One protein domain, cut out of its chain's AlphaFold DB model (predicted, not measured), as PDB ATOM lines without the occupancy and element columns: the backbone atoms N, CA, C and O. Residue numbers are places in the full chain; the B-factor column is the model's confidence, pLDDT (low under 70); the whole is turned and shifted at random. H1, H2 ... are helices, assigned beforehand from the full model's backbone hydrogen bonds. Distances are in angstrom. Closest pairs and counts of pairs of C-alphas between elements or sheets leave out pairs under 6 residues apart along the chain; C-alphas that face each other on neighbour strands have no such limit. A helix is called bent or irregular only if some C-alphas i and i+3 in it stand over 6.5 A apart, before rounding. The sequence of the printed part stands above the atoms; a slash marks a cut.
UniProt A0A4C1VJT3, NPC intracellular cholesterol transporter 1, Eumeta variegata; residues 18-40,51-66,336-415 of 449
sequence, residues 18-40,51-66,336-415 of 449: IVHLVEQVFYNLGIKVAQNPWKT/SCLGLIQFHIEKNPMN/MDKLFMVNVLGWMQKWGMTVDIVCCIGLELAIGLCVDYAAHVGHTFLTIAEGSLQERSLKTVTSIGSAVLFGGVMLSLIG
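AT A GLANCE: This is residues 18 to 40, 51 to 66 and 336 to 415 of the 449 residues of the protein "NPC intracellular cholesterol transporter 1" of Eumeta variegata (UniProt A0A4C1VJT3). One long helix, H5, makes the long axis of a loose frame; at its last end the bent helix H6 folds back, its arm H6a touching both H5 and H1, while H3 and H4 form a small crossed pair near H5's other end. The printed part has 119 residues with six named helices, H1 to H6, and no named strand: all helix, packing mostly crossed. It is loose, with a radius of gyration of the C-alphas of 18.3 A, and elongated, spanning 59 by 32 by 26 A.

HOW THE PARTS SIT: Start at H1, residues 18 to 35; H2, residues 37 to 40, is close but not clearly touching, C-alphas 33 and 40 being closest at 6.2 A. H6, residues 389 to 414, was assigned as one helix by its hydrogen bonds but is bent, C-alphas 399 and 402 being 7.2 A apart: arms H6a, 389 to 399, and H6b, 402 to 414, stand at a steep tilt of 44 degrees. H1 touches H6a at a shallow tilt of 19 degrees, opposite ways; the C-alphas of Gly 30 and Leu 394 are closest, 5.2 A. With residues 19 to 26 alone H1 touches H6b, at residue 402 alone; C-alphas 22 and 402 are closest, 6.1 A. H3, residues 51 to 57, touches H4, residues 342 to 350, at a steep tilt of 49 degrees, closest C-alphas 54 and 346 at 4.0 A. H5, residues 357 to 383, is near H4 and touches H6a with residues 377 to 381 alone, closest C-alphas 381 and 396 at 5.4 A. Every O i to N i+4 pair is within hydrogen-bond range in H1, H4, H5, H6a and H6b; H3 has 0 of 3, but 4 of 4 O i to N i+3 pairs, and H2 is too short for an i+4 pair.

IN THESE COORDINATES: Find C-alpha 18 at (-16.767, 19.253, 33.327); H1 runs 25.9 A. H5 runs 39.2 A from C-alpha 357 at (-44.494, 1.808, 15.035). H6b ends at C-alpha 414, (-24.495, 10.636, 19.714).

THE WHOLE: C-alphas 65 and 387 are farthest apart, 60.1 A. Residues 41 to 50 and 67 to 335 are not printed, leaving gaps of 16.8 A and 20.9 A between C-alphas. Of the links printed whole, none is long. The model's pLDDT is under 70 at residues 336 to 341 and 410 to 415.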
ATOM      1  N   ILE A  18     -15.418  19.741  33.633       84.12
ATOM      2  CA  ILE A  18     -16.767  19.253  33.327       84.12
ATOM      3  C   ILE A  18     -17.242  18.290  34.420       84.12
ATOM      4  O   ILE A  18     -18.347  18.462  34.923       84.12
ATOM      5  N   VAL A  19     -16.409  17.332  34.836       82.50
ATOM      6  CA  VAL A  19     -16.748  16.372  35.900       82.50
ATOM      7  C   VAL A  19     -17.090  17.100  37.198       82.50
ATOM      8  O   VAL A  19     -18.168  16.882  37.741       82.50
ATOM      9  N   HIS A  20     -16.255  18.042  37.643       83.94
ATOM     10  CA  HIS A  20     -16.537  18.806  38.861       83.94
ATOM     11  C   HIS A  20     -17.788  19.682  38.759       83.94
ATOM     12  O   HIS A  20     -18.525  19.817  39.735       83.94
ATOM     13  N   LEU A  21     -18.057  20.273  37.590       86.12
ATOM     14  CA  LEU A  21     -19.295  21.019  37.366       86.12
ATOM     15  C   LEU A  21     -20.515  20.101  37.523       86.12
ATOM     16  O   LEU A  21     -21.475  20.457  38.206       86.12
ATOM     17  N   VAL A  22     -20.462  18.917  36.914       83.56
ATOM     18  CA  VAL A  22     -21.530  17.914  36.972       83.56
ATOM     19  C   VAL A  22     -21.735  17.416  38.405       83.56
ATOM     20  O   VAL A  22     -22.866  17.412  38.889       83.56
ATOM     21  N   GLU A  23     -20.660  17.081  39.118       83.12
ATOM     22  CA  GLU A  23     -20.700  16.698  40.536       83.12
ATOM     23  C   GLU A  23     -21.351  17.782  41.397       83.12
ATOM     24  O   GLU A  23     -22.213  17.482  42.221       83.12
ATOM     25  N   GLN A  24     -21.002  19.055  41.182       85.62
ATOM     26  CA  GLN A  24     -21.561  20.172  41.944       85.62
ATOM     27  C   GLN A  24     -23.056  20.387  41.655       85.62
ATOM     28  O   GLN A  24     -23.829  20.698  42.567       85.62
ATOM     29  N   VAL A  25     -23.488  20.194  40.405       86.56
ATOM     30  CA  VAL A  25     -24.910  20.231  40.028       86.56
ATOM     31  C   VAL A  25     -25.677  19.106  40.725       86.56
ATOM     32  O   VAL A  25     -26.700  19.377  41.358       86.56
ATOM     33  N   PHE A  26     -25.170  17.871  40.677       84.44
ATOM     34  CA  PHE A  26     -25.805  16.723  41.328       84.44
ATOM     35  C   PHE A  26     -25.796  16.820  42.852       84.44
ATOM     36  O   PHE A  26     -26.790  16.468  43.483       84.44
ATOM     37  N   TYR A  27     -24.734  17.363  43.443       84.00
ATOM     38  CA  TYR A  27     -24.658  17.644  44.874       84.00
ATOM     39  C   TYR A  27     -25.765  18.615  45.305       84.00
ATOM     40  O   TYR A  27     -26.545  18.328  46.215       84.00
ATOM     41  N   ASN A  28     -25.900  19.739  44.595       85.75
ATOM     42  CA  ASN A  28     -26.929  20.738  44.880       85.75
ATOM     43  C   ASN A  28     -28.350  20.198  44.652       85.75
ATOM     44  O   ASN A  28     -29.269  20.538  45.401       85.75
ATOM     45  N   LEU A  29     -28.539  19.366  43.624       84.19
ATOM     46  CA  LEU A  29     -29.812  18.701  43.348       84.19
ATOM     47  C   LEU A  29     -30.161  17.704  44.461       84.19
ATOM     48  O   LEU A  29     -31.261  17.767  45.007       84.19
ATOM     49  N   GLY A  30     -29.213  16.849  44.850       82.69
ATOM     50  CA  GLY A  30     -29.376  15.854  45.910       82.69
ATOM     51  C   GLY A  30     -29.764  16.483  47.248       82.69
ATOM     52  O   GLY A  30     -30.715  16.028  47.880       82.69
ATOM     53  N   ILE A  31     -29.120  17.592  47.636       84.06
ATOM     54  CA  ILE A  31     -29.484  18.339  48.852       84.06
ATOM     55  C   ILE A  31     -30.926  18.853  48.782       84.06
ATOM     56  O   ILE A  31     -31.684  18.680  49.737       84.06
ATOM     57  N   LYS A  32     -31.333  19.466  47.663       84.19
ATOM     58  CA  LYS A  32     -32.696  20.007  47.510       84.19
ATOM     59  C   LYS A  32     -33.763  18.914  47.589       84.19
ATOM     60  O   LYS A  32     -34.784  19.118  48.247       84.19
ATOM     61  N   VAL A  33     -33.509  17.766  46.958       85.19
ATOM     62  CA  VAL A  33     -34.412  16.606  46.980       85.19
ATOM     63  C   VAL A  33     -34.502  16.018  48.393       85.19
ATOM     64  O   VAL A  33     -35.606  15.802  48.893       85.19
ATOM     65  N   ALA A  34     -33.365  15.840  49.075       81.12
ATOM     66  CA  ALA A  34     -33.308  15.267  50.421       81.12
ATOM     67  C   ALA A  34     -33.936  16.170  51.501       81.12
ATOM     68  O   ALA A  34     -34.519  15.668  52.462       81.12
ATOM     69  N   GLN A  35     -33.847  17.496  51.351       85.19
ATOM     70  CA  GLN A  35     -34.418  18.461  52.302       85.19
ATOM     71  C   GLN A  35     -35.945  18.591  52.198       85.19
ATOM     72  O   GLN A  35     -36.600  18.876  53.198       85.19
ATOM     73  N   ASN A  36     -36.529  18.425  51.003       86.38
ATOM     74  CA  ASN A  36     -37.973  18.568  50.779       86.38
ATOM     75  C   ASN A  36     -38.516  17.461  49.844       86.38
ATOM     76  O   ASN A  36     -38.901  17.752  48.702       86.38
ATOM     77  N   PRO A  37     -38.614  16.203  50.311       84.62
ATOM     78  CA  PRO A  37     -39.020  15.080  49.464       84.62
ATOM     79  C   PRO A  37     -40.454  15.235  48.937       84.62
ATOM     80  O   PRO A  37     -40.688  15.079  47.742       84.62
ATOM     81  N   TRP A  38     -41.406  15.645  49.784       88.50
ATOM     82  CA  TRP A  38     -42.809  15.800  49.375       88.50
ATOM     83  C   TRP A  38     -43.005  16.882  48.306       88.50
ATOM     84  O   TRP A  38     -43.731  16.669  47.341       88.50
ATOM     85  N   LYS A  39     -42.309  18.024  48.420       90.19
ATOM     86  CA  LYS A  39     -42.363  19.074  47.388       90.19
ATOM     87  C   LYS A  39     -41.834  18.563  46.050       90.19
ATOM     88  O   LYS A  39     -42.425  18.860  45.020       90.19
ATOM     89  N   THR A  40     -40.756  17.778  46.073       89.06
ATOM     90  CA  THR A  40     -40.179  17.176  44.863       89.06
ATOM     91  C   THR A  40     -41.168  16.212  44.212       89.06
ATOM     92  O   THR A  40     -41.421  16.326  43.018       89.06
ATOM     93  N   SER A  51     -48.198  17.031  31.148       86.62
ATOM     94  CA  SER A  51     -47.919  16.248  29.944       86.62
ATOM     95  C   SER A  51     -49.174  15.514  29.454       86.62
ATOM     96  O   SER A  51     -49.418  15.471  28.251       86.62
ATOM     97  N   CYS A  52     -50.043  15.054  30.366       85.88
ATOM     98  CA  CYS A  52     -51.338  14.458  30.013       85.88
ATOM     99  C   CYS A  52     -52.232  15.389  29.179       85.88
ATOM    100  O   CYS A  52     -53.034  14.900  28.390       85.88
ATOM    101  N   LEU A  53     -52.106  16.718  29.312       87.19
ATOM    102  CA  LEU A  53     -52.890  17.661  28.503       87.19
ATOM    103  C   LEU A  53     -52.608  17.516  27.001       87.19
ATOM    104  O   LEU A  53     -53.491  17.788  26.192       87.19
ATOM    105  N   GLY A  54     -51.410  17.064  26.623       84.25
ATOM    106  CA  GLY A  54     -51.074  16.793  25.226       84.25
ATOM    107  C   GLY A  54     -51.883  15.645  24.617       84.25
ATOM    108  O   GLY A  54     -52.152  15.654  23.421       84.25
ATOM    109  N   LEU A  55     -52.373  14.712  25.443       83.12
ATOM    110  CA  LEU A  55     -53.224  13.610  24.987       83.12
ATOM    111  C   LEU A  55     -54.636  14.058  24.581       83.12
ATOM    112  O   LEU A  55     -55.350  13.295  23.940       83.12
ATOM    113  N   ILE A  56     -55.053  15.289  24.902       84.19
ATOM    114  CA  ILE A  56     -56.352  15.821  24.452       84.19
ATOM    115  C   ILE A  56     -56.408  15.897  22.920       84.19
ATOM    116  O   ILE A  56     -57.475  15.750  22.334       84.19
ATOM    117  N   GLN A  57     -55.262  16.103  22.269       81.31
ATOM    118  CA  GLN A  57     -55.153  16.153  20.812       81.31
ATOM    119  C   GLN A  57     -54.675  14.830  20.213       81.31
ATOM    120  O   GLN A  57     -54.205  14.848  19.084       81.31
ATOM    121  N   PHE A  58     -54.747  13.711  20.942       82.62
ATOM    122  CA  PHE A  58     -54.196  12.429  20.500       82.62
ATOM    123  C   PHE A  58     -54.771  11.987  19.150       82.62
ATOM    124  O   PHE A  58     -55.979  11.800  19.001       82.62
ATOM    125  N   HIS A  59     -53.882  11.822  18.174       83.38
ATOM    126  CA  HIS A  59     -54.204  11.383  16.826       83.38
ATOM    127  C   HIS A  59     -53.148  10.376  16.372       83.38
ATOM    128  O   HIS A  59     -51.951  10.630  16.498       83.38
ATOM    129  N   ILE A  60     -53.610   9.238  15.862       81.69
ATOM    130  CA  ILE A  60     -52.767   8.203  15.266       81.69
ATOM    131  C   ILE A  60     -52.938   8.322  13.758       81.69
ATOM    132  O   ILE A  60     -54.068   8.286  13.270       81.69
ATOM    133  N   GLU A  61     -51.824   8.462  13.049       85.69
ATOM    134  CA  GLU A  61     -51.811   8.423  11.592       85.69
ATOM    135  C   GLU A  61     -51.988   6.972  11.146       85.69
ATOM    136  O   GLU A  61     -51.297   6.078  11.627       85.69
ATOM    137  N   LYS A  62     -52.940   6.744  10.245       87.19
ATOM    138  CA  LYS A  62     -53.268   5.409   9.726       87.19
ATOM    139  C   LYS A  62     -53.004   5.290   8.232       87.19
ATOM    140  O   LYS A  62     -53.148   4.207   7.673       87.19
ATOM    141  N   ASN A  63     -52.667   6.392   7.566       88.44
ATOM    142  CA  ASN A  63     -52.411   6.380   6.140       88.44
ATOM    143  C   ASN A  63     -51.020   5.789   5.852       88.44
ATOM    144  O   ASN A  63     -50.020   6.412   6.224       88.44
ATOM    145  N   PRO A  64     -50.924   4.641   5.150       88.19
ATOM    146  CA  PRO A  64     -49.638   4.018   4.845       88.19
ATOM    147  C   PRO A  64     -48.747   4.941   4.011       88.19
ATOM    148  O   PRO A  64     -47.527   4.936   4.166       88.19
ATOM    149  N   MET A  65     -49.344   5.786   3.165       87.75
ATOM    150  CA  MET A  65     -48.605   6.714   2.322       87.75
ATOM    151  C   MET A  65     -47.890   7.790   3.141       87.75
ATOM    152  O   MET A  65     -46.765   8.153   2.820       87.75
ATOM    153  N   ASN A  66     -48.513   8.270   4.219       87.19
ATOM    154  CA  ASN A  66     -47.911   9.280   5.093       87.19
ATOM    155  C   ASN A  66     -46.840   8.680   6.018       87.19
ATOM    156  O   ASN A  66     -45.923   9.386   6.429       87.19
ATOM    157  N   MET A 336     -48.314  -2.904  22.960       65.00
ATOM    158  CA  MET A 336     -48.142  -1.453  22.988       65.00
ATOM    159  C   MET A 336     -49.076  -0.789  24.009       65.00
ATOM    160  O   MET A 336     -48.690   0.188  24.654       65.00
ATOM    161  N   ASP A 337     -50.280  -1.326  24.210       62.28
ATOM    162  CA  ASP A 337     -51.221  -0.853  25.233       62.28
ATOM    163  C   ASP A 337     -50.627  -0.923  26.657       62.28
ATOM    164  O   ASP A 337     -50.954  -0.095  27.512       62.28
ATOM    165  N   LYS A 338     -49.681  -1.842  26.893       62.53
ATOM    166  CA  LYS A 338     -48.936  -1.989  28.157       62.53
ATOM    167  C   LYS A 338     -47.811  -0.957  28.328       62.53
ATOM    168  O   LYS A 338     -47.417  -0.684  29.461       62.53
ATOM    169  N   LEU A 339     -47.306  -0.356  27.245       61.38
ATOM    170  CA  LEU A 339     -46.147   0.557  27.229       61.38
ATOM    171  C   LEU A 339     -46.527   2.047  27.349       61.38
ATOM    172  O   LEU A 339     -45.849   2.930  26.819       61.38
ATOM    173  N   PHE A 340     -47.607   2.365  28.065       61.69
ATOM    174  CA  PHE A 340     -48.196   3.707  28.094       61.69
ATOM    175  C   PHE A 340     -47.334   4.755  28.841       61.69
ATOM    176  O   PHE A 340     -47.593   5.124  29.989       61.69
ATOM    177  N   MET A 341     -46.318   5.316  28.176       68.56
ATOM    178  CA  MET A 341     -45.615   6.516  28.646       68.56
ATOM    179  C   MET A 341     -46.406   7.784  28.315       68.56
ATOM    180  O   MET A 341     -46.062   8.545  27.409       68.56
ATOM    181  N   VAL A 342     -47.433   8.045  29.126       75.25
ATOM    182  CA  VAL A 342     -48.309   9.232  29.053       75.25
ATOM    183  C   VAL A 342     -47.529  10.540  28.869       75.25
ATOM    184  O   VAL A 342     -47.946  11.411  28.109       75.25
ATOM    185  N   ASN A 343     -46.372  10.671  29.529       79.00
ATOM    186  CA  ASN A 343     -45.557  11.881  29.462       79.00
ATOM    187  C   ASN A 343     -44.999  12.142  28.068       79.00
ATOM    188  O   ASN A 343     -45.185  13.225  27.523       79.00
ATOM    189  N   VAL A 344     -44.297  11.160  27.507       81.62
ATOM    190  CA  VAL A 344     -43.602  11.336  26.230       81.62
ATOM    191  C   VAL A 344     -44.618  11.441  25.100       81.62
ATOM    192  O   VAL A 344     -44.517  12.360  24.295       81.62
ATOM    193  N   LEU A 345     -45.659  10.602  25.123       80.50
ATOM    194  CA  LEU A 345     -46.754  10.657  24.154       80.50
ATOM    195  C   LEU A 345     -47.476  12.013  24.172       80.50
ATOM    196  O   LEU A 345     -47.753  12.580  23.118       80.50
ATOM    197  N   GLY A 346     -47.721  12.582  25.355       85.12
ATOM    198  CA  GLY A 346     -48.325  13.908  25.476       85.12
ATOM    199  C   GLY A 346     -47.474  15.021  24.855       85.12
ATOM    200  O   GLY A 346     -47.997  15.901  24.169       85.12
ATOM    201  N   TRP A 347     -46.151  14.979  25.039       84.94
ATOM    202  CA  TRP A 347     -45.247  15.947  24.406       84.94
ATOM    203  C   TRP A 347     -45.100  15.731  22.899       84.94
ATOM    204  O   TRP A 347     -45.123  16.715  22.161       84.94
ATOM    205  N   MET A 348     -45.012  14.478  22.444       85.19
ATOM    206  CA  MET A 348     -44.987  14.132  21.018       85.19
ATOM    207  C   MET A 348     -46.215  14.689  20.301       85.19
ATOM    208  O   MET A 348     -46.072  15.388  19.297       85.19
ATOM    209  N   GLN A 349     -47.403  14.497  20.881       84.75
ATOM    210  CA  GLN A 349     -48.634  14.993  20.282       84.75
ATOM    211  C   GLN A 349     -48.689  16.520  20.234       84.75
ATOM    212  O   GLN A 349     -49.110  17.104  19.238       84.75
ATOM    213  N   LYS A 350     -48.206  17.192  21.283       84.50
ATOM    214  CA  LYS A 350     -48.120  18.657  21.305       84.50
ATOM    215  C   LYS A 350     -47.156  19.206  20.248       84.50
ATOM    216  O   LYS A 350     -47.344  20.327  19.778       84.50
ATOM    217  N   TRP A 351     -46.117  18.453  19.898       85.75
ATOM    218  CA  TRP A 351     -45.190  18.794  18.817       85.75
ATOM    219  C   TRP A 351     -45.698  18.384  17.432       85.75
ATOM    220  O   TRP A 351     -45.009  18.642  16.448       85.75
ATOM    221  N   GLY A 352     -46.900  17.805  17.340       81.25
ATOM    222  CA  GLY A 352     -47.495  17.366  16.081       81.25
ATOM    223  C   GLY A 352     -46.815  16.134  15.489       81.25
ATOM    224  O   GLY A 352     -46.914  15.913  14.286       81.25
ATOM    225  N   MET A 353     -46.100  15.353  16.305       81.12
ATOM    226  CA  MET A 353     -45.523  14.087  15.866       81.12
ATOM    227  C   MET A 353     -46.592  13.001  15.910       81.12
ATOM    228  O   MET A 353     -47.248  12.811  16.934       81.12
ATOM    229  N   THR A 354     -46.744  12.286  14.804       77.38
ATOM    230  CA  THR A 354     -47.630  11.129  14.698       77.38
ATOM    231  C   THR A 354     -47.044   9.947  15.463       77.38
ATOM    232  O   THR A 354     -45.828   9.757  15.491       77.38
ATOM    233  N   VAL A 355     -47.902   9.153  16.099       77.56
ATOM    234  CA  VAL A 355     -47.479   7.913  16.758       77.56
ATOM    235  C   VAL A 355     -47.495   6.792  15.730       77.56
ATOM    236  O   VAL A 355     -48.562   6.331  15.340       77.56
ATOM    237  N   ASP A 356     -46.306   6.375  15.308       76.00
ATOM    238  CA  ASP A 356     -46.088   5.236  14.422       76.00
ATOM    239  C   ASP A 356     -45.278   4.128  15.115       76.00
ATOM    240  O   ASP A 356     -44.757   4.290  16.222       76.00
ATOM    241  N   ILE A 357     -45.147   2.980  14.453       74.56
ATOM    242  CA  ILE A 357     -44.494   1.808  15.035       74.56
ATOM    243  C   ILE A 357     -42.981   1.983  15.236       74.56
ATOM    244  O   ILE A 357     -42.423   1.456  16.198       74.56
ATOM    245  N   VAL A 358     -42.313   2.771  14.391       77.38
ATOM    246  CA  VAL A 358     -40.892   3.115  14.548       77.38
ATOM    247  C   VAL A 358     -40.714   4.016  15.768       77.38
ATOM    248  O   VAL A 358     -39.806   3.792  16.575       77.38
ATOM    249  N   CYS A 359     -41.621   4.979  15.967       79.25
ATOM    250  CA  CYS A 359     -41.681   5.756  17.204       79.25
ATOM    251  C   CYS A 359     -41.882   4.857  18.433       79.25
ATOM    252  O   CYS A 359     -41.192   5.045  19.436       79.25
ATOM    253  N   CYS A 360     -42.763   3.857  18.362       76.94
ATOM    254  CA  CYS A 360     -42.997   2.916  19.460       76.94
ATOM    255  C   CYS A 360     -41.750   2.098  19.823       76.94
ATOM    256  O   CYS A 360     -41.422   2.006  21.006       76.94
ATOM    257  N   ILE A 361     -41.002   1.590  18.837       78.88
ATOM    258  CA  ILE A 361     -39.715   0.909  19.078       78.88
ATOM    259  C   ILE A 361     -38.739   1.853  19.793       78.88
ATOM    260  O   ILE A 361     -38.079   1.475  20.763       78.88
ATOM    261  N   GLY A 362     -38.662   3.110  19.347       80.44
ATOM    262  CA  GLY A 362     -37.840   4.129  19.999       80.44
ATOM    263  C   GLY A 362     -38.250   4.385  21.454       80.44
ATOM    264  O   GLY A 362     -37.386   4.515  22.324       80.44
ATOM    265  N   LEU A 363     -39.556   4.418  21.735       80.06
ATOM    266  CA  LEU A 363     -40.095   4.576  23.087       80.06
ATOM    267  C   LEU A 363     -39.771   3.375  23.978       80.06
ATOM    268  O   LEU A 363     -39.390   3.570  25.130       80.06
ATOM    269  N   GLU A 364     -39.874   2.154  23.462       80.31
ATOM    270  CA  GLU A 364     -39.553   0.937  24.209       80.31
ATOM    271  C   GLU A 364     -38.068   0.882  24.592       80.31
ATOM    272  O   GLU A 364     -37.725   0.678  25.761       80.31
ATOM    273  N   LEU A 365     -37.179   1.183  23.638       82.69
ATOM    274  CA  LEU A 365     -35.746   1.311  23.906       82.69
ATOM    275  C   LEU A 365     -35.464   2.407  24.944       82.69
ATOM    276  O   LEU A 365     -34.644   2.215  25.846       82.69
ATOM    277  N   ALA A 366     -36.163   3.542  24.861       80.38
ATOM    278  CA  ALA A 366     -36.024   4.622  25.831       80.38
ATOM    279  C   ALA A 366     -36.474   4.203  27.241       80.38
ATOM    280  O   ALA A 366     -35.801   4.549  28.214       80.38
ATOM    281  N   ILE A 367     -37.564   3.436  27.375       82.50
ATOM    282  CA  ILE A 367     -38.020   2.887  28.663       82.50
ATOM    283  C   ILE A 367     -36.953   1.963  29.252       82.50
ATOM    284  O   ILE A 367     -36.584   2.133  30.417       82.50
ATOM    285  N   GLY A 368     -36.421   1.033  28.452       82.44
ATOM    286  CA  GLY A 368     -35.366   0.114  28.885       82.44
ATOM    287  C   GLY A 368     -34.139   0.851  29.427       82.44
ATOM    288  O   GLY A 368     -33.667   0.551  30.524       82.44
ATOM    289  N   LEU A 369     -33.688   1.887  28.714       82.31
ATOM    290  CA  LEU A 369     -32.569   2.727  29.146       82.31
ATOM    291  C   LEU A 369     -32.880   3.517  30.430       82.31
ATOM    292  O   LEU A 369     -32.029   3.625  31.311       82.31
ATOM    293  N   CYS A 370     -34.102   4.040  30.584       83.38
ATOM    294  CA  CYS A 370     -34.495   4.766  31.795       83.38
ATOM    295  C   CYS A 370     -34.522   3.867  33.041       83.38
ATOM    296  O   CYS A 370     -34.113   4.300  34.124       83.38
ATOM    297  N   VAL A 371     -35.013   2.630  32.907       86.88
ATOM    298  CA  VAL A 371     -35.087   1.664  34.015       86.88
ATOM    299  C   VAL A 371     -33.690   1.249  34.475       86.88
ATOM    300  O   VAL A 371     -33.467   1.156  35.683       86.88
ATOM    301  N   ASP A 372     -32.740   1.079  33.554       86.94
ATOM    302  CA  ASP A 372     -31.347   0.755  33.883       86.94
ATOM    303  C   ASP A 372     -30.695   1.845  34.752       86.94
ATOM    304  O   ASP A 372     -30.121   1.573  35.811       86.94
ATOM    305  N   TYR A 373     -30.892   3.118  34.394       86.44
ATOM    306  CA  TYR A 373     -30.407   4.236  35.207       86.44
ATOM    307  C   TYR A 373     -31.029   4.257  36.608       86.44
ATOM    308  O   TYR A 373     -30.321   4.470  37.596       86.44
ATOM    309  N   ALA A 374     -32.337   4.009  36.721       88.31
ATOM    310  CA  ALA A 374     -33.008   3.927  38.017       88.31
ATOM    311  C   ALA A 374     -32.493   2.742  38.856       88.31
ATOM    312  O   ALA A 374     -32.268   2.895  40.061       88.31
ATOM    313  N   ALA A 375     -32.242   1.590  38.228       90.56
ATOM    314  CA  ALA A 375     -31.682   0.410  38.875       90.56
ATOM    315  C   ALA A 375     -30.253   0.660  39.384       90.56
ATOM    316  O   ALA A 375     -29.953   0.334  40.532       90.56
ATOM    317  N   HIS A 376     -29.395   1.317  38.599       88.69
ATOM    318  CA  HIS A 376     -28.046   1.701  39.025       88.69
ATOM    319  C   HIS A 376     -28.047   2.681  40.202       88.69
ATOM    320  O   HIS A 376     -27.236   2.538  41.126       88.69
ATOM    321  N   VAL A 377     -28.980   3.639  40.223       89.06
ATOM    322  CA  VAL A 377     -29.160   4.546  41.369       89.06
ATOM    323  C   VAL A 377     -29.616   3.765  42.605       89.06
ATOM    324  O   VAL A 377     -29.026   3.921  43.676       89.06
ATOM    325  N   GLY A 378     -30.614   2.888  42.463       90.00
ATOM    326  CA  GLY A 378     -31.123   2.052  43.554       90.00
ATOM    327  C   GLY A 378     -30.070   1.092  44.113       90.00
ATOM    328  O   GLY A 378     -29.875   1.024  45.324       90.00
ATOM    329  N   HIS A 379     -29.324   0.413  43.243       91.00
ATOM    330  CA  HIS A 379     -28.229  -0.474  43.630       91.00
ATOM    331  C   HIS A 379     -27.134   0.287  44.391       91.00
ATOM    332  O   HIS A 379     -26.737  -0.127  45.477       91.00
ATOM    333  N   THR A 380     -26.702   1.446  43.883       89.88
ATOM    334  CA  THR A 380     -25.715   2.297  44.575       89.88
ATOM    335  C   THR A 380     -26.216   2.795  45.935       89.88
ATOM    336  O   THR A 380     -25.440   2.947  46.875       89.88
ATOM    337  N   PHE A 381     -27.521   3.033  46.087       89.19
ATOM    338  CA  PHE A 381     -28.110   3.374  47.386       89.19
ATOM    339  C   PHE A 381     -28.065   2.210  48.390       89.19
ATOM    340  O   PHE A 381     -27.876   2.424  49.593       89.19
ATOM    341  N   LEU A 382     -28.224   0.976  47.905       89.88
ATOM    342  CA  LEU A 382     -28.158  -0.234  48.726       89.88
ATOM    343  C   LEU A 382     -26.722  -0.596  49.132       89.88
ATOM    344  O   LEU A 382     -26.529  -1.090  50.240       89.88
ATOM    345  N   THR A 383     -25.721  -0.322  48.289       90.25
ATOM    346  CA  THR A 383     -24.308  -0.604  48.604       90.25
ATOM    347  C   THR A 383     -23.705   0.383  49.605       90.25
ATOM    348  O   THR A 383     -22.823   0.011  50.380       90.25
ATOM    349  N   ILE A 384     -24.182   1.631  49.643       87.31
ATOM    350  CA  ILE A 384     -23.743   2.629  50.627       87.31
ATOM    351  C   ILE A 384     -24.462   2.369  51.960       87.31
ATOM    352  O   ILE A 384     -25.587   2.823  52.180       87.31
ATOM    353  N   ALA A 385     -23.802   1.637  52.862       79.19
ATOM    354  CA  ALA A 385     -24.344   1.255  54.172       79.19
ATOM    355  C   ALA A 385     -24.160   2.324  55.272       79.19
ATOM    356  O   ALA A 385     -24.836   2.275  56.299       79.19
ATOM    357  N   GLU A 386     -23.270   3.298  55.071       81.81
ATOM    358  CA  GLU A 386     -22.840   4.232  56.118       81.81
ATOM    359  C   GLU A 386     -23.545   5.596  56.056       81.81
ATOM    360  O   GLU A 386     -23.569   6.263  55.016       81.81
ATOM    361  N   GLY A 387     -24.038   6.057  57.210       82.00
ATOM    362  CA  GLY A 387     -24.594   7.400  57.412       82.00
ATOM    363  C   GLY A 387     -26.109   7.435  57.635       82.00
ATOM    364  O   GLY A 387     -26.805   6.419  57.591       82.00
ATOM    365  N   SER A 388     -26.631   8.636  57.890       85.31
ATOM    366  CA  SER A 388     -28.081   8.873  58.009       85.31
ATOM    367  C   SER A 388     -28.803   8.689  56.663       85.31
ATOM    368  O   SER A 388     -28.177   8.754  55.608       85.31
ATOM    369  N   LEU A 389     -30.131   8.505  56.658       79.75
ATOM    370  CA  LEU A 389     -30.916   8.348  55.415       79.75
ATOM    371  C   LEU A 389     -30.677   9.486  54.403       79.75
ATOM    372  O   LEU A 389     -30.534   9.236  53.206       79.75
ATOM    373  N   GLN A 390     -30.586  10.728  54.886       79.69
ATOM    374  CA  GLN A 390     -30.313  11.899  54.048       79.69
ATOM    375  C   GLN A 390     -28.882  11.881  53.505       79.69
ATOM    376  O   GLN A 390     -28.666  12.116  52.316       79.69
ATOM    377  N   GLU A 391     -27.908  11.546  54.348       82.50
ATOM    378  CA  GLU A 391     -26.501  11.472  53.956       82.50
ATOM    379  C   GLU A 391     -26.248  10.360  52.932       82.50
ATOM    380  O   GLU A 391     -25.530  10.572  51.956       82.50
ATOM    381  N   ARG A 392     -26.904   9.206  53.101       85.12
ATOM    382  CA  ARG A 392     -26.873   8.103  52.135       85.12
ATOM    383  C   ARG A 392     -27.436   8.542  50.787       85.12
ATOM    384  O   ARG A 392     -26.768   8.360  49.777       85.12
ATOM    385  N   SER A 393     -28.599   9.203  50.771       82.12
ATOM    386  CA  SER A 393     -29.207   9.700  49.524       82.12
ATOM    387  C   SER A 393     -28.314  10.706  48.786       82.12
ATOM    388  O   SER A 393     -28.188  10.641  47.563       82.12
ATOM    389  N   LEU A 394     -27.631  11.583  49.531       82.75
ATOM    390  CA  LEU A 394     -26.689  12.547  48.974       82.75
ATOM    391  C   LEU A 394     -25.471  11.841  48.367       82.75
ATOM    392  O   LEU A 394     -25.152  12.091  47.206       82.75
ATOM    393  N   LYS A 395     -24.840  10.930  49.124       83.44
ATOM    394  CA  LYS A 395     -23.666  10.163  48.675       83.44
ATOM    395  C   LYS A 395     -23.965   9.340  47.422       83.44
ATOM    396  O   LYS A 395     -23.135   9.295  46.514       83.44
ATOM    397  N   THR A 396     -25.153   8.739  47.334       87.31
ATOM    398  CA  THR A 396     -25.585   8.002  46.140       87.31
ATOM    399  C   THR A 396     -25.630   8.908  44.914       87.31
ATOM    400  O   THR A 396     -24.962   8.613  43.925       87.31
ATOM    401  N   VAL A 397     -26.366  10.025  44.975       84.50
ATOM    402  CA  VAL A 397     -26.550  10.932  43.826       84.50
ATOM    403  C   VAL A 397     -25.223  11.545  43.376       84.50
ATOM    404  O   VAL A 397     -24.985  11.666  42.177       84.50
ATOM    405  N   THR A 398     -24.327  11.877  44.308       84.06
ATOM    406  CA  THR A 398     -23.001  12.416  43.967       84.06
ATOM    407  C   THR A 398     -22.080  11.377  43.340       84.06
ATOM    408  O   THR A 398     -21.281  11.727  42.482       84.06
ATOM    409  N   SER A 399     -22.186  10.108  43.751       85.12
ATOM    410  CA  SER A 399     -21.299   9.044  43.272       85.12
ATOM    411  C   SER A 399     -21.707   8.498  41.904       85.12
ATOM    412  O   SER A 399     -20.834   8.210  41.093       85.12
ATOM    413  N   ILE A 400     -23.008   8.310  41.659       88.50
ATOM    414  CA  ILE A 400     -23.516   7.678  40.427       88.50
ATOM    415  C   ILE A 400     -24.038   8.707  39.411       88.50
ATOM    416  O   ILE A 400     -24.141   8.405  38.226       88.50
ATOM    417  N   GLY A 401     -24.366   9.931  39.850       84.31
ATOM    418  CA  GLY A 401     -25.064  10.923  39.027       84.31
ATOM    419  C   GLY A 401     -24.291  11.341  37.779       84.31
ATOM    420  O   GLY A 401     -24.876  11.443  36.704       84.31
ATOM    421  N   SER A 402     -22.969  11.512  37.885       82.56
ATOM    422  CA  SER A 402     -22.116  11.811  36.729       82.56
ATOM    423  C   SER A 402     -22.125  10.667  35.711       82.56
ATOM    424  O   SER A 402     -22.321  10.920  34.525       82.56
ATOM    425  N   ALA A 403     -22.001   9.415  36.163       83.44
ATOM    426  CA  ALA A 403     -22.044   8.235  35.303       83.44
ATOM    427  C   ALA A 403     -23.391   8.091  34.574       83.44
ATOM    428  O   ALA A 403     -23.405   7.877  33.365       83.44
ATOM    429  N   VAL A 404     -24.513   8.291  35.277       84.56
ATOM    430  CA  VAL A 404     -25.862   8.255  34.682       84.56
ATOM    431  C   VAL A 404     -26.065   9.396  33.685       84.56
ATOM    432  O   VAL A 404     -26.604   9.171  32.605       84.56
ATOM    433  N   LEU A 405     -25.600  10.613  33.996       82.44
ATOM    434  CA  LEU A 405     -25.697  11.749  33.077       82.44
ATOM    435  C   LEU A 405     -24.892  11.504  31.804       82.44
ATOM    436  O   LEU A 405     -25.403  11.729  30.713       82.44
ATOM    437  N   PHE A 406     -23.647  11.044  31.927       79.75
ATOM    438  CA  PHE A 406     -22.833  10.737  30.755       79.75
ATOM    439  C   PHE A 406     -23.407   9.560  29.967       79.75
ATOM    440  O   PHE A 406     -23.428   9.636  28.742       79.75
ATOM    441  N   GLY A 407     -23.937   8.536  30.643       77.38
ATOM    442  CA  GLY A 407     -24.645   7.422  30.016       77.38
ATOM    443  C   GLY A 407     -25.845   7.891  29.192       77.38
ATOM    444  O   GLY A 407     -25.910   7.601  28.001       77.38
ATOM    445  N   GLY A 408     -26.743   8.681  29.787       75.62
ATOM    446  CA  GLY A 408     -27.932   9.196  29.102       75.62
ATOM    447  C   GLY A 408     -27.602  10.192  27.990       75.62
ATOM    448  O   GLY A 408     -28.101  10.083  26.876       75.62
ATOM    449  N   VAL A 409     -26.716  11.154  28.250       75.38
ATOM    450  CA  VAL A 409     -26.385  12.216  27.287       75.38
ATOM    451  C   VAL A 409     -25.590  11.672  26.100       75.38
ATOM    452  O   VAL A 409     -25.898  12.024  24.962       75.38
ATOM    453  N   MET A 410     -24.585  10.818  26.325       68.00
ATOM    454  CA  MET A 410     -23.777  10.280  25.226       68.00
ATOM    455  C   MET A 410     -24.590   9.333  24.348       68.00
ATOM    456  O   MET A 410     -24.516   9.435  23.125       68.00
ATOM    457  N   LEU A 411     -25.399   8.456  24.946       64.56
ATOM    458  CA  LEU A 411     -26.177   7.488  24.178       64.56
ATOM    459  C   LEU A 411     -27.312   8.168  23.394       64.56
ATOM    460  O   LEU A 411     -27.498   7.868  22.215       64.56
ATOM    461  N   SER A 412     -28.008   9.141  23.995       63.78
ATOM    462  CA  SER A 412     -29.143   9.822  23.355       63.78
ATOM    463  C   SER A 412     -28.760  10.940  22.374       63.78
ATOM    464  O   SER A 412     -29.539  11.222  21.471       63.78
ATOM    465  N   LEU A 413     -27.600  11.602  22.518       58.62
ATOM    466  CA  LEU A 413     -27.187  12.683  21.600       58.62
ATOM    467  C   LEU A 413     -26.236  12.234  20.479       58.62
ATOM    468  O   LEU A 413     -26.136  12.933  19.461       58.62
ATOM    469  N   ILE A 414     -25.504  11.129  20.671       57.59
ATOM    470  CA  ILE A 414     -24.495  10.636  19.714       57.59
ATOM    471  C   ILE A 414     -24.983   9.387  18.957       57.59
ATOM    472  O   ILE A 414     -24.569   9.176  17.816       57.59
ATOM    473  N   GLY A 415     -25.920   8.608  19.502       52.41
ATOM    474  CA  GLY A 415     -26.651   7.591  18.735       52.41
ATOM    475  C   GLY A 415     -27.794   8.184  17.895       52.41
ATOM    476  O   GLY A 415     -28.205   9.323  18.107       52.41
TER     477      GLY A 415